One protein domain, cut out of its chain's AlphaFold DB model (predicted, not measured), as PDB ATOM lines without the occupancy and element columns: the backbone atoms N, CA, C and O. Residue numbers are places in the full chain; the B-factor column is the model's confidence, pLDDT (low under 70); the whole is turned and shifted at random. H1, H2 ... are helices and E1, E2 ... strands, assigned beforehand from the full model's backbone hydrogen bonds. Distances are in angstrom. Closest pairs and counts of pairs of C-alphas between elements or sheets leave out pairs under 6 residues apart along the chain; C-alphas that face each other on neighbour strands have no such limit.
ATOM      1  N   SER A  37     231.094 164.540 163.761       72.12
ATOM      2  CA  SER A  37     229.963 164.772 162.850       72.12
ATOM      3  C   SER A  37     228.713 163.953 163.182       72.12
ATOM      4  O   SER A  37     227.894 163.711 162.290       72.12
ATOM      5  N   ALA A  38     228.573 163.503 164.428       82.81
ATOM      6  CA  ALA A  38     227.464 162.671 164.872       82.81
ATOM      7  C   ALA A  38     226.115 163.378 164.686       82.81
ATOM      8  O   ALA A  38     225.976 164.580 164.918       82.81
ATOM      9  N   ILE A  39     225.099 162.613 164.290       85.38
ATOM     10  CA  ILE A  39     223.711 163.075 164.270       85.38
ATOM     11  C   ILE A  39     223.240 163.202 165.717       85.38
ATOM     12  O   ILE A  39     223.011 162.202 166.397       85.38
ATOM     13  N   SER A  40     223.105 164.441 166.179       86.06
ATOM     14  CA  SER A  40     222.829 164.738 167.587       86.06
ATOM     15  C   SER A  40     221.406 165.242 167.826       86.06
ATOM     16  O   SER A  40     220.873 165.055 168.922       86.06
ATOM     17  N   THR A  41     220.771 165.814 166.799       88.06
ATOM     18  CA  THR A  41     219.431 166.404 166.875       88.06
ATOM     19  C   THR A  41     218.429 165.714 165.948       88.06
ATOM     20  O   THR A  41     218.794 165.066 164.966       88.06
ATOM     21  N   GLU A  42     217.134 165.898 166.224       88.50
ATOM     22  CA  GLU A  42     216.061 165.448 165.326       88.50
ATOM     23  C   GLU A  42     216.147 166.113 163.944       88.50
ATOM     24  O   GLU A  42     215.842 165.476 162.938       88.50
ATOM     25  N   ILE A  43     216.606 167.367 163.877       89.31
ATOM     26  CA  ILE A  43     216.797 168.095 162.614       89.31
ATOM     27  C   ILE A  43     217.890 167.417 161.780       89.31
ATOM     28  O   ILE A  43     217.671 167.127 160.604       89.31
ATOM     29  N   ASP A  44     219.028 167.085 162.397       89.25
ATOM     30  CA  ASP A  44     220.113 166.351 161.733       89.25
ATOM     31  C   ASP A  44     219.631 164.982 161.238       89.25
ATOM     32  O   ASP A  44     219.967 164.547 160.134       89.25
ATOM     33  N   ALA A  45     218.817 164.302 162.050       89.44
ATOM     34  CA  ALA A  45     218.249 163.001 161.731       89.44
ATOM     35  C   ALA A  45     217.279 163.083 160.539       89.44
ATOM     36  O   ALA A  45     217.319 162.230 159.645       89.44
ATOM     37  N   VAL A  46     216.445 164.126 160.480       90.56
ATOM     38  CA  VAL A  46     215.569 164.408 159.333       90.56
ATOM     39  C   VAL A  46     216.395 164.673 158.075       90.56
ATOM     40  O   VAL A  46     216.137 164.058 157.039       90.56
ATOM     41  N   GLU A  47     217.404 165.541 158.143       90.62
ATOM     42  CA  GLU A  47     218.224 165.879 156.975       90.62
ATOM     43  C   GLU A  47     219.027 164.682 156.462       90.62
ATOM     44  O   GLU A  47     219.072 164.432 155.251       90.62
ATOM     45  N   PHE A  48     219.576 163.865 157.365       90.12
ATOM     46  CA  PHE A  48     220.218 162.612 156.984       90.12
ATOM     47  C   PHE A  48     219.238 161.643 156.318       90.12
ATOM     48  O   PHE A  48     219.568 161.032 155.302       90.12
ATOM     49  N   SER A  49     218.014 161.540 156.830       89.38
ATOM     50  CA  SER A  49     216.989 160.672 156.245       89.38
ATOM     51  C   SER A  49     216.610 161.126 154.840       89.38
ATOM     52  O   SER A  49     216.606 160.315 153.917       89.38
ATOM     53  N   LYS A  50     216.394 162.431 154.619       89.00
ATOM     54  CA  LYS A  50     216.172 162.990 153.273       89.00
ATOM     55  C   LYS A  50     217.352 162.701 152.343       89.00
ATOM     56  O   LYS A  50     217.154 162.325 151.190       89.00
ATOM     57  N   TYR A  51     218.584 162.876 152.826       89.50
ATOM     58  CA  TYR A  51     219.799 162.549 152.078       89.50
ATOM     59  C   TYR A  51     219.853 161.068 151.682       89.50
ATOM     60  O   TYR A  51     220.155 160.763 150.527       89.50
ATOM     61  N   TRP A  52     219.544 160.164 152.613       88.88
ATOM     62  CA  TRP A  52     219.577 158.725 152.381       88.88
ATOM     63  C   TRP A  52     218.515 158.295 151.371       88.88
ATOM     64  O   TRP A  52     218.825 157.609 150.402       88.88
ATOM     65  N   LEU A  53     217.284 158.785 151.527       85.19
ATOM     66  CA  LEU A  53     216.164 158.477 150.636       85.19
ATOM     67  C   LEU A  53     216.424 158.889 149.179       85.19
ATOM     68  O   LEU A  53     215.982 158.206 148.263       85.19
ATOM     69  N   ARG A  54     217.188 159.963 148.935       86.44
ATOM     70  CA  ARG A  54     217.616 160.347 147.572       86.44
ATOM     71  C   ARG A  54     218.554 159.323 146.924       86.44
ATOM     72  O   ARG A  54     218.650 159.278 145.700       86.44
ATOM     73  N   ARG A  55     219.277 158.543 147.730       85.44
ATOM     74  CA  ARG A  55     220.245 157.529 147.288       85.44
ATOM     75  C   ARG A  55     219.692 156.106 147.299       85.44
ATOM     76  O   ARG A  55     220.324 155.229 146.725       85.44
ATOM     77  N   ASP A  56     218.575 155.863 147.971       83.69
ATOM     78  CA  ASP A  56     218.026 154.521 148.107       83.69
ATOM     79  C   ASP A  56     217.256 154.109 146.841       83.69
ATOM     80  O   ASP A  56     216.194 154.643 146.515       83.69
ATOM     81  N   ASP A  57     217.799 153.119 146.133       76.12
ATOM     82  CA  ASP A  57     217.250 152.550 144.897       76.12
ATOM     83  C   ASP A  57     215.808 152.042 145.032       76.12
ATOM     84  O   ASP A  57     215.070 151.991 144.045       76.12
ATOM     85  N   SER A  58     215.375 151.662 146.237       72.38
ATOM     86  CA  SER A  58     214.008 151.185 146.462       72.38
ATOM     87  C   SER A  58     212.957 152.284 146.275       72.38
ATOM     88  O   SER A  58     211.842 151.977 145.852       72.38
ATOM     89  N   LEU A  59     213.313 153.556 146.497       73.06
ATOM     90  CA  LEU A  59     212.440 154.710 146.238       73.06
ATOM     91  C   LEU A  59     212.378 155.086 144.774       73.06
ATOM     92  O   LEU A  59     211.327 155.488 144.287       73.06
ATOM     93  N   TRP A  60     213.489 154.926 144.064       70.00
ATOM     94  CA  TRP A  60     213.546 155.142 142.623       70.00
ATOM     95  C   TRP A  60     212.637 154.191 141.849       70.00
ATOM     96  O   TRP A  60     212.203 154.499 140.744       70.00
ATOM     97  N   ARG A  61     212.332 153.040 142.453       66.81
ATOM     98  CA  ARG A  61     211.391 152.042 141.937       66.81
ATOM     99  C   ARG A  61     210.009 152.130 142.580       66.81
ATOM    100  O   ARG A  61     209.175 151.272 142.307       66.81
ATOM    101  N   ALA A  62     209.778 153.095 143.467       65.69
ATOM    102  CA  ALA A  62     208.491 153.249 144.120       65.69
ATOM    103  C   ALA A  62     207.507 153.996 143.219       65.69
ATOM    104  O   ALA A  62     207.844 154.991 142.569       65.69
ATOM    105  N   ASP A  63     206.268 153.518 143.221       62.75
ATOM    106  CA  ASP A  63     205.189 154.088 142.429       62.75
ATOM    107  C   ASP A  63     204.999 155.576 142.775       62.75
ATOM    108  O   ASP A  63     204.870 155.969 143.935       62.75
ATOM    109  N   GLY A  64     205.038 156.431 141.750       65.25
ATOM    110  CA  GLY A  64     204.800 157.871 141.881       65.25
ATOM    111  C   GLY A  64     206.040 158.775 141.954       65.25
ATOM    112  O   GLY A  64     205.877 159.986 141.756       65.25
ATOM    113  N   ILE A  65     207.258 158.244 142.139       75.69
ATOM    114  CA  ILE A  65     208.515 159.021 142.071       75.69
ATOM    115  C   ILE A  65     209.154 158.869 140.688       75.69
ATOM    116  O   ILE A  65     209.817 157.889 140.380       75.69
ATOM    117  N   GLN A  66     208.939 159.867 139.829       75.25
ATOM    118  CA  GLN A  66     209.380 159.838 138.425       75.25
ATOM    119  C   GLN A  66     210.716 160.559 138.182       75.25
ATOM    120  O   GLN A  66     211.305 160.418 137.113       75.25
ATOM    121  N   SER A  67     211.180 161.376 139.134       81.69
ATOM    122  CA  SER A  67     212.410 162.163 138.998       81.69
ATOM    123  C   SER A  67     212.966 162.614 140.353       81.69
ATOM    124  O   SER A  67     212.229 162.717 141.338       81.69
ATOM    125  N   LEU A  68     214.261 162.957 140.377       80.38
ATOM    126  CA  LEU A  68     214.953 163.552 141.536       80.38
ATOM    127  C   LEU A  68     214.287 164.864 141.967       80.38
ATOM    128  O   LEU A  68     214.156 165.138 143.155       80.38
ATOM    129  N   THR A  69     213.810 165.645 140.996       84.75
ATOM    130  CA  THR A  69     213.081 166.894 141.235       84.75
ATOM    131  C   THR A  69     211.778 166.649 141.988       84.75
ATOM    132  O   THR A  69     211.522 167.316 142.987       84.75
ATOM    133  N   ASN A  70     210.981 165.664 141.561       79.31
ATOM    134  CA  ASN A  70     209.716 165.333 142.224       79.31
ATOM    135  C   ASN A  70     209.952 164.830 143.652       79.31
ATOM    136  O   ASN A  70     209.210 165.192 144.566       79.31
ATOM    137  N   LEU A  71     211.002 164.024 143.850       82.38
ATOM    138  CA  LEU A  71     211.400 163.556 145.174       82.38
ATOM    139  C   LEU A  71     211.813 164.726 146.075       82.38
ATOM    140  O   LEU A  71     211.314 164.839 147.190       82.38
ATOM    141  N   ASN A  72     212.660 165.635 145.586       85.50
ATOM    142  CA  ASN A  72     213.100 166.804 146.353       85.50
ATOM    143  C   ASN A  72     211.923 167.693 146.765       85.50
ATOM    144  O   ASN A  72     211.799 168.024 147.939       85.50
ATOM    145  N   GLN A  73     211.006 167.988 145.840       84.38
ATOM    146  CA  GLN A  73     209.805 168.766 146.147       84.38
ATOM    147  C   GLN A  73     208.927 168.107 147.219       84.38
ATOM    148  O   GLN A  73     208.324 168.801 148.035       84.38
ATOM    149  N   ALA A  74     208.823 166.775 147.232       81.88
ATOM    150  CA  ALA A  74     208.073 166.061 148.262       81.88
ATOM    151  C   ALA A  74     208.771 166.117 149.635       81.88
ATOM    152  O   ALA A  74     208.091 166.254 150.650       81.88
ATOM    153  N   LEU A  75     210.107 166.047 149.657       83.81
ATOM    154  CA  LEU A  75     210.942 166.087 150.866       83.81
ATOM    155  C   LEU A  75     211.148 167.498 151.447       83.81
ATOM    156  O   LEU A  75     211.652 167.629 152.560       83.81
ATOM    157  N   GLU A  76     210.801 168.555 150.718       85.12
ATOM    158  CA  GLU A  76     210.889 169.946 151.194       85.12
ATOM    159  C   GLU A  76     209.591 170.449 151.841       85.12
ATOM    160  O   GLU A  76     209.562 171.533 152.419       85.12
ATOM    161  N   LYS A  77     208.503 169.671 151.786       82.44
ATOM    162  CA  LYS A  77     207.239 170.046 152.433       82.44
ATOM    163  C   LYS A  77     207.370 169.984 153.955       82.44
ATOM    164  O   LYS A  77     207.889 169.008 154.483       82.44
ATOM    165  N   ASN A  78     206.809 170.978 154.650       72.31
ATOM    166  CA  ASN A  78     206.908 171.114 156.112       72.31
ATOM    167  C   ASN A  78     206.455 169.868 156.900       72.31
ATOM    168  O   ASN A  78     207.039 169.573 157.934       72.31
ATOM    169  N   ASP A  79     205.500 169.091 156.381       77.94
ATOM    170  CA  ASP A  79     204.993 167.869 157.032       77.94
ATOM    171  C   ASP A  79     205.506 166.573 156.380       77.94
ATOM    172  O   ASP A  79     204.894 165.507 156.512       77.94
ATOM    173  N   CYS A  80     206.598 166.645 155.612       79.31
ATOM    174  CA  CYS A  80     207.135 165.470 154.932       79.31
ATOM    175  C   CYS A  80     207.741 164.468 155.904       79.31
ATOM    176  O   CYS A  80     207.779 163.284 155.605       79.31
ATOM    177  N   CYS A  81     208.318 164.932 157.010       83.00
ATOM    178  CA  CYS A  81     209.368 164.176 157.667       83.00
ATOM    179  C   CYS A  81     209.357 164.453 159.165       83.00
ATOM    180  O   CYS A  81     209.376 165.605 159.587       83.00
ATOM    181  N   VAL A  82     209.369 163.392 159.962       84.69
ATOM    182  CA  VAL A  82     209.539 163.462 161.414       84.69
ATOM    183  C   VAL A  82     210.640 162.483 161.788       84.69
ATOM    184  O   VAL A  82     210.702 161.387 161.231       84.69
ATOM    185  N   ALA A  83     211.525 162.856 162.703       83.19
ATOM    186  CA  ALA A  83     212.510 161.947 163.278       83.19
ATOM    187  C   ALA A  83     212.317 161.852 164.784       83.19
ATOM    188  O   ALA A  83     211.847 162.795 165.412       83.19
ATOM    189  N   ARG A  84     212.645 160.689 165.345       83.69
ATOM    190  CA  ARG A  84     212.635 160.433 166.783       83.69
ATOM    191  C   ARG A  84     213.832 159.563 167.142       83.69
ATOM    192  O   ARG A  84     214.185 158.648 166.394       83.69
ATOM    193  N   ALA A  85     214.436 159.832 168.291       76.25
ATOM    194  CA  ALA A  85     215.426 158.933 168.869       76.25
ATOM    195  C   ALA A  85     214.714 157.710 169.472       76.25
ATOM    196  O   ALA A  85     213.746 157.861 170.217       76.25
ATOM    197  N   ILE A  86     215.187 156.504 169.156       75.00
ATOM    198  CA  ILE A  86     214.728 155.251 169.772       75.00
ATOM    199  C   ILE A  86     215.480 155.007 171.082       75.00
ATOM    200  O   ILE A  86     214.879 154.578 172.064       75.00
ATOM    201  N   ASN A  87     216.781 155.310 171.107       71.50
ATOM    202  CA  ASN A  87     217.615 155.192 172.299       71.50
ATOM    203  C   ASN A  87     218.457 156.464 172.496       71.50
ATOM    204  O   ASN A  87     219.599 156.501 172.040       71.50
ATOM    205  N   PRO A  88     217.911 157.519 173.130       60.78
ATOM    206  CA  PRO A  88     218.556 158.831 173.212       60.78
ATOM    207  C   PRO A  88     219.835 158.849 174.065       60.78
ATOM    208  O   PRO A  88     220.617 159.794 173.962       60.78
ATOM    209  N   GLU A  89     220.071 157.829 174.892       61.72
ATOM    210  CA  GLU A  89     221.162 157.818 175.875       61.72
ATOM    211  C   GLU A  89     222.500 157.319 175.312       61.72
ATOM    212  O   GLU A  89     223.554 157.629 175.864       61.72
ATOM    213  N   ALA A  90     222.493 156.602 174.186       61.75
ATOM    214  CA  ALA A  90     223.728 156.242 173.496       61.75
ATOM    215  C   ALA A  90     224.288 157.460 172.733       61.75
ATOM    216  O   ALA A  90     223.528 158.201 172.108       61.75
ATOM    217  N   ASN A  91     225.609 157.678 172.781       60.97
ATOM    218  CA  ASN A  91     226.292 158.713 171.987       60.97
ATOM    219  C   ASN A  91     226.457 158.241 170.535       60.97
ATOM    220  O   ASN A  91     225.681 158.621 169.655       60.97
ATOM    221  N   ASP A  92     227.419 157.346 170.304       61.72
ATOM    222  CA  ASP A  92     227.792 156.874 168.963       61.72
ATOM    223  C   ASP A  92     226.783 155.866 168.390       61.72
ATOM    224  O   ASP A  92     226.558 155.782 167.184       61.72
ATOM    225  N   GLU A  93     226.098 155.133 169.263       70.19
ATOM    226  CA  GLU A  93     225.098 154.139 168.873       70.19
ATOM    227  C   GLU A  93     223.658 154.629 169.052       70.19
ATOM    228  O   GLU A  93     222.743 153.809 169.036       70.19
ATOM    229  N   ARG A  94     223.426 155.946 169.208       74.12
ATOM    230  CA  ARG A  94     222.057 156.487 169.274       74.12
ATOM    231  C   ARG A  94     221.284 156.021 168.061       74.12
ATOM    232  O   ARG A  94     221.633 156.372 166.934       74.12
ATOM    233  N   GLU A  95     220.237 155.251 168.288       83.56
ATOM    234  CA  GLU A  95     219.377 154.815 167.206       83.56
ATOM    235  C   GLU A  95     218.327 155.884 166.942       83.56
ATOM    236  O   GLU A  95     217.635 156.359 167.846       83.56
ATOM    237  N   TRP A  96     218.218 156.254 165.678       88.06
ATOM    238  CA  TRP A  96     217.244 157.183 165.154       88.06
ATOM    239  C   TRP A  96     216.307 156.428 164.232       88.06
ATOM    240  O   TRP A  96     216.744 155.590 163.441       88.06
ATOM    241  N   VAL A  97     215.024 156.768 164.294       88.69
ATOM    242  CA  VAL A  97     214.075 156.440 163.235       88.69
ATOM    243  C   VAL A  97     213.443 157.721 162.734       88.69
ATOM    244  O   VAL A  97     212.888 158.508 163.502       88.69
ATOM    245  N   SER A  98     213.519 157.917 161.424       88.06
ATOM    246  CA  SER A  98     212.752 158.940 160.736       88.06
ATOM    247  C   SER A  98     211.644 158.314 159.920       88.06
ATOM    248  O   SER A  98     211.874 157.404 159.127       88.06
ATOM    249  N   THR A  99     210.441 158.839 160.100       87.56
ATOM    250  CA  THR A  99     209.305 158.558 159.242       87.56
ATOM    251  C   THR A  99     209.213 159.656 158.194       87.56
ATOM    252  O   THR A  99     209.074 160.835 158.522       87.56
ATOM    253  N   VAL A 100     209.253 159.261 156.926       82.94
ATOM    254  CA  VAL A 100     209.140 160.157 155.781       82.94
ATOM    255  C   VAL A 100     207.896 159.821 154.976       82.94
ATOM    256  O   VAL A 100     207.721 158.724 154.449       82.94
ATOM    257  N   LYS A 101     207.018 160.807 154.890       84.31
ATOM    258  CA  LYS A 101     205.755 160.835 154.175       84.31
ATOM    259  C   LYS A 101     205.939 161.605 152.870       84.31
ATOM    260  O   LYS A 101     206.136 162.819 152.861       84.31
ATOM    261  N   LEU A 102     205.813 160.907 151.749       79.88
ATOM    262  CA  LEU A 102     205.823 161.523 150.427       79.88
ATOM    263  C   LEU A 102     204.392 161.901 150.042       79.88
ATOM    264  O   LEU A 102     203.510 161.042 149.969       79.88
ATOM    265  N   VAL A 103     204.164 163.196 149.803       76.38
ATOM    266  CA  VAL A 103     202.851 163.740 149.429       76.38
ATOM    267  C   VAL A 103     202.917 164.402 148.058       76.38
ATOM    268  O   VAL A 103     203.664 165.369 147.864       76.38
ATOM    269  N   ARG A 104     202.065 163.969 147.129       73.88
ATOM    270  CA  ARG A 104     201.908 164.555 145.791       73.88
ATOM    271  C   ARG A 104     200.477 165.050 145.630       73.88
ATOM    272  O   ARG A 104     199.547 164.306 145.886       73.88
ATOM    273  N   SER A 105     200.306 166.316 145.251       77.50
ATOM    274  CA  SER A 105     198.977 166.912 145.018       77.50
ATOM    275  C   SER A 105     197.952 166.704 146.154       77.50
ATOM    276  O   SER A 105     196.761 166.635 145.899       77.50
ATOM    277  N   GLY A 106     198.412 166.607 147.409       75.12
ATOM    278  CA  GLY A 106     197.560 166.369 148.584       75.12
ATOM    279  C   GLY A 106     197.403 164.899 148.989       75.12
ATOM    280  O   GLY A 106     196.981 164.628 150.110       75.12
ATOM    281  N   GLU A 107     197.823 163.952 148.151       77.88
ATOM    282  CA  GLU A 107     197.711 162.514 148.406       77.88
ATOM    283  C   GLU A 107     199.032 161.900 148.877       77.88
ATOM    284  O   GLU A 107     200.120 162.295 148.449       77.88
ATOM    285  N   ILE A 108     198.941 160.916 149.777       79.31
ATOM    286  CA  ILE A 108     200.102 160.172 150.276       79.31
ATOM    287  C   ILE A 108     200.474 159.110 149.246       79.31
ATOM    288  O   ILE A 108     199.782 158.103 149.115       79.31
ATOM    289  N   VAL A 109     201.600 159.312 148.567       79.44
ATOM    290  CA  VAL A 109     202.136 158.356 147.584       79.44
ATOM    291  C   VAL A 109     203.090 157.342 148.214       79.44
ATOM    292  O   VAL A 109     203.394 156.311 147.624       79.44
ATOM    293  N   GLY A 110     203.554 157.592 149.439       81.06
ATOM    294  CA  GLY A 110     204.329 156.609 150.182       81.06
ATOM    295  C   GLY A 110     204.692 157.056 151.590       81.06
ATOM    296  O   GLY A 110     204.784 158.250 151.879       81.06
ATOM    297  N   LEU A 111     204.902 156.070 152.457       85.75
ATOM    298  CA  LEU A 111     205.392 156.243 153.817       85.75
ATOM    299  C   LEU A 111     206.589 155.318 154.028       85.75
ATOM    300  O   LEU A 111     206.483 154.107 153.823       85.75
ATOM    301  N   TYR A 112     207.706 155.898 154.448       85.50
ATOM    302  CA  TYR A 112     208.988 155.228 154.607       85.50
ATOM    303  C   TYR A 112     209.505 155.442 156.019       85.50
ATOM    304  O   TYR A 112     209.310 156.502 156.606       85.50
ATOM    305  N   GLU A 113     210.191 154.442 156.545       88.81
ATOM    306  CA  GLU A 113     210.953 154.536 157.781       88.81
ATOM    307  C   GLU A 113     212.427 154.338 157.458       88.81
ATOM    308  O   GLU A 113     212.787 153.361 156.801       88.81
ATOM    309  N   VAL A 114     213.274 155.254 157.919       87.94
ATOM    310  CA  VAL A 114     214.731 155.139 157.845       87.94
ATOM    311  C   VAL A 114     215.254 155.013 159.265       87.94
ATOM    312  O   VAL A 114     215.114 155.944 160.057       87.94
ATOM    313  N   ALA A 115     215.835 153.861 159.585       90.06
ATOM    314  CA  ALA A 115     216.500 153.598 160.854       90.06
ATOM    315  C   ALA A 115     218.018 153.685 160.675       90.06
ATOM    316  O   ALA A 115     218.537 153.151 159.696       90.06
ATOM    317  N   PHE A 116     218.731 154.343 161.587       89.12
ATOM    318  CA  PHE A 116     220.190 154.515 161.524       89.12
ATOM    319  C   PHE A 116     220.774 154.893 162.888       89.12
ATOM    320  O   PHE A 116     220.041 155.209 163.819       89.12
ATOM    321  N   THR A 117     222.101 154.874 163.001       88.81
ATOM    322  CA  THR A 117     222.826 155.322 164.202       88.81
ATOM    323  C   THR A 117     223.306 156.776 164.086       88.81
ATOM    324  O   THR A 117     223.439 157.289 162.972       88.81
ATOM    325  N   SER A 118     223.672 157.427 165.199       86.38
ATOM    326  CA  SER A 118     224.360 158.739 165.211       86.38
ATOM    327  C   SER A 118     225.506 158.839 164.201       86.38
ATOM    328  O   SER A 118     225.710 159.885 163.586       86.38
ATOM    329  N   CYS A 119     226.232 157.740 163.986       85.19
ATOM    330  CA  CYS A 119     227.371 157.669 163.073       85.19
ATOM    331  C   CYS A 119     226.994 157.364 161.620       85.19
ATOM    332  O   CYS A 119     227.861 156.974 160.838       85.19
ATOM    333  N   ARG A 120     225.717 157.504 161.236       84.69
ATOM    334  CA  ARG A 120     225.222 157.230 159.872       84.69
ATOM    335  C   ARG A 120     225.450 155.780 159.429       84.69
ATOM    336  O   ARG A 120     225.547 155.498 158.236       84.69
ATOM    337  N   SER A 121     225.557 154.858 160.383       81.00
ATOM    338  CA  SER A 121     225.796 153.438 160.130       81.00
ATOM    339  C   SER A 121     224.525 152.615 160.348       81.00
ATOM    340  O   SER A 121     223.510 153.120 160.833       81.00
ATOM    341  N   LYS A 122     224.575 151.333 159.947       83.50
ATOM    342  CA  LYS A 122     223.464 150.369 160.073       83.50
ATOM    343  C   LYS A 122     222.147 150.886 159.465       83.50
ATOM    344  O   LYS A 122     221.074 150.551 159.961       83.50
ATOM    345  N   VAL A 123     222.234 151.685 158.398       84.69
ATOM    346  CA  VAL A 123     221.065 152.330 157.795       84.69
ATOM    347  C   VAL A 123     220.134 151.285 157.187       84.69
ATOM    348  O   VAL A 123     220.567 150.424 156.420       84.69
ATOM    349  N   ARG A 124     218.852 151.350 157.539       87.06
ATOM    350  CA  ARG A 124     217.805 150.461 157.031       87.06
ATOM    351  C   ARG A 124     216.603 151.281 156.612       87.06
ATOM    352  O   ARG A 124     216.066 152.033 157.418       87.06
ATOM    353  N   THR A 125     216.147 151.066 155.387       87.12
ATOM    354  CA  THR A 125     214.905 151.652 154.886       87.12
ATOM    355  C   THR A 125     213.813 150.598 154.870       87.12
ATOM    356  O   THR A 125     214.016 149.474 154.407       87.12
ATOM    357  N   LYS A 126     212.631 150.966 155.348       86.69
ATOM    358  CA  LYS A 126     211.429 150.141 155.308       86.69
ATOM    359  C   LYS A 126     210.309 150.919 154.635       86.69
ATOM    360  O   LYS A 126     210.011 152.049 155.012       86.69
ATOM    361  N   ILE A 127     209.651 150.292 153.665       84.50
ATOM    362  CA  ILE A 127     208.419 150.819 153.077       84.50
ATOM    363  C   ILE A 127     207.276 150.456 154.027       84.50
ATOM    364  O   ILE A 127     206.942 149.282 154.177       84.50
ATOM    365  N   VAL A 128     206.699 151.451 154.694       83.00
ATOM    366  CA  VAL A 128     205.586 151.263 155.639       83.00
ATOM    367  C   VAL A 128     204.259 151.185 154.893       83.00
ATOM    368  O   VAL A 128     203.401 150.373 155.226       83.00
ATOM    369  N   ARG A 129     204.093 152.020 153.862       80.12
ATOM    370  CA  ARG A 129     202.906 152.037 153.002       80.12
ATOM    371  C   ARG A 129     203.274 152.531 151.608       80.12
ATOM    372  O   ARG A 129     203.953 153.548 151.488       80.12
ATOM    373  N   ARG A 130     202.790 151.849 150.570       74.81
ATOM    374  CA  ARG A 130     202.788 152.374 149.196       74.81
ATOM    375  C   ARG A 130     201.496 153.151 148.943       74.81
ATOM    376  O   ARG A 130     200.454 152.796 149.499       74.81
ATOM    377  N   GLY A 131     201.584 154.235 148.177       65.56
ATOM    378  CA  GLY A 131     200.414 154.889 147.598       65.56
ATOM    379  C   GLY A 131     199.667 153.910 146.694       65.56
ATOM    380  O   GLY A 131     200.287 152.997 146.149       65.56
TER     381      GLY A 131
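This is residues 37 to 131 of the 132 residues of an uncharacterized protein of Microvirga lotononidis (UniProt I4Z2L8). A twisted wall of four strands has the long helix H1 crossing one face, with the short helix H3 on that face too; the other face is bare. These are two layers, helices H1 and H3 on one face of the sheet. The printed part has 95 residues, with three named helices, then four named strands in sheet order E1 E2 E3 E4: a meander, each strand the antiparallel neighbour of the one before. The class is mixed, helices and strands; the whole is compact, with a radius of gyration of the C-alphas of 13.0 A, and elongated, spanning 39 by 24 by 22 A.

Find E1 at residues 81 to 85, E2 at 95 to 104, 29.3 A long, E3 at 107 to 117, 30.5 A, and E4 at 124 to 130, ending at C-alpha 130 (202.788, 152.374, 149.196). H1, residues 42 to 55, starts at C-alpha 42 (216.061, 165.448, 165.326) and runs 20.1 A; H2 is residues 57 to 60, H3 68 to 75.

Look for hairpins at E1 and E2 (N 82 to O 99, 2.9 A), E2 and E3 (N 98 to O 114, 2.9 A), and E3 and E4 (N 113 to O 126, 2.8 A), each within hydrogen-bond range. H1 lies over E1, E2 and E3 at a height over the sheet of 8.2 A, only just across the strands, at 61 degrees to E1 on the local plane; its closest C-alphas to E1 are Glu 42 and Ala 83, 5.4 A. H3 stands up from the sheet over E2, closest C-alphas Ala 74 and Leu 102, 5.5 A. With residues 50 to 54 alone, H1 touches H3 at a shallow tilt of 25 degrees, opposite ways; the closest C-alphas, Lys 50 and Leu 75, are 6.5 A apart. H2 only grazes the sheet with residues 58 to 59. In H3 every O i to N i+4 pair is within hydrogen-bond range, in H1 9 of 10; H2 is too short for one.

The C-alphas farthest apart, Gln 66 and Glu 89, are 39.3 A apart. The printed part has no cut and no long link. Look for pLDDT under 70 at residues 61 to 64, 88 to 92 and 131.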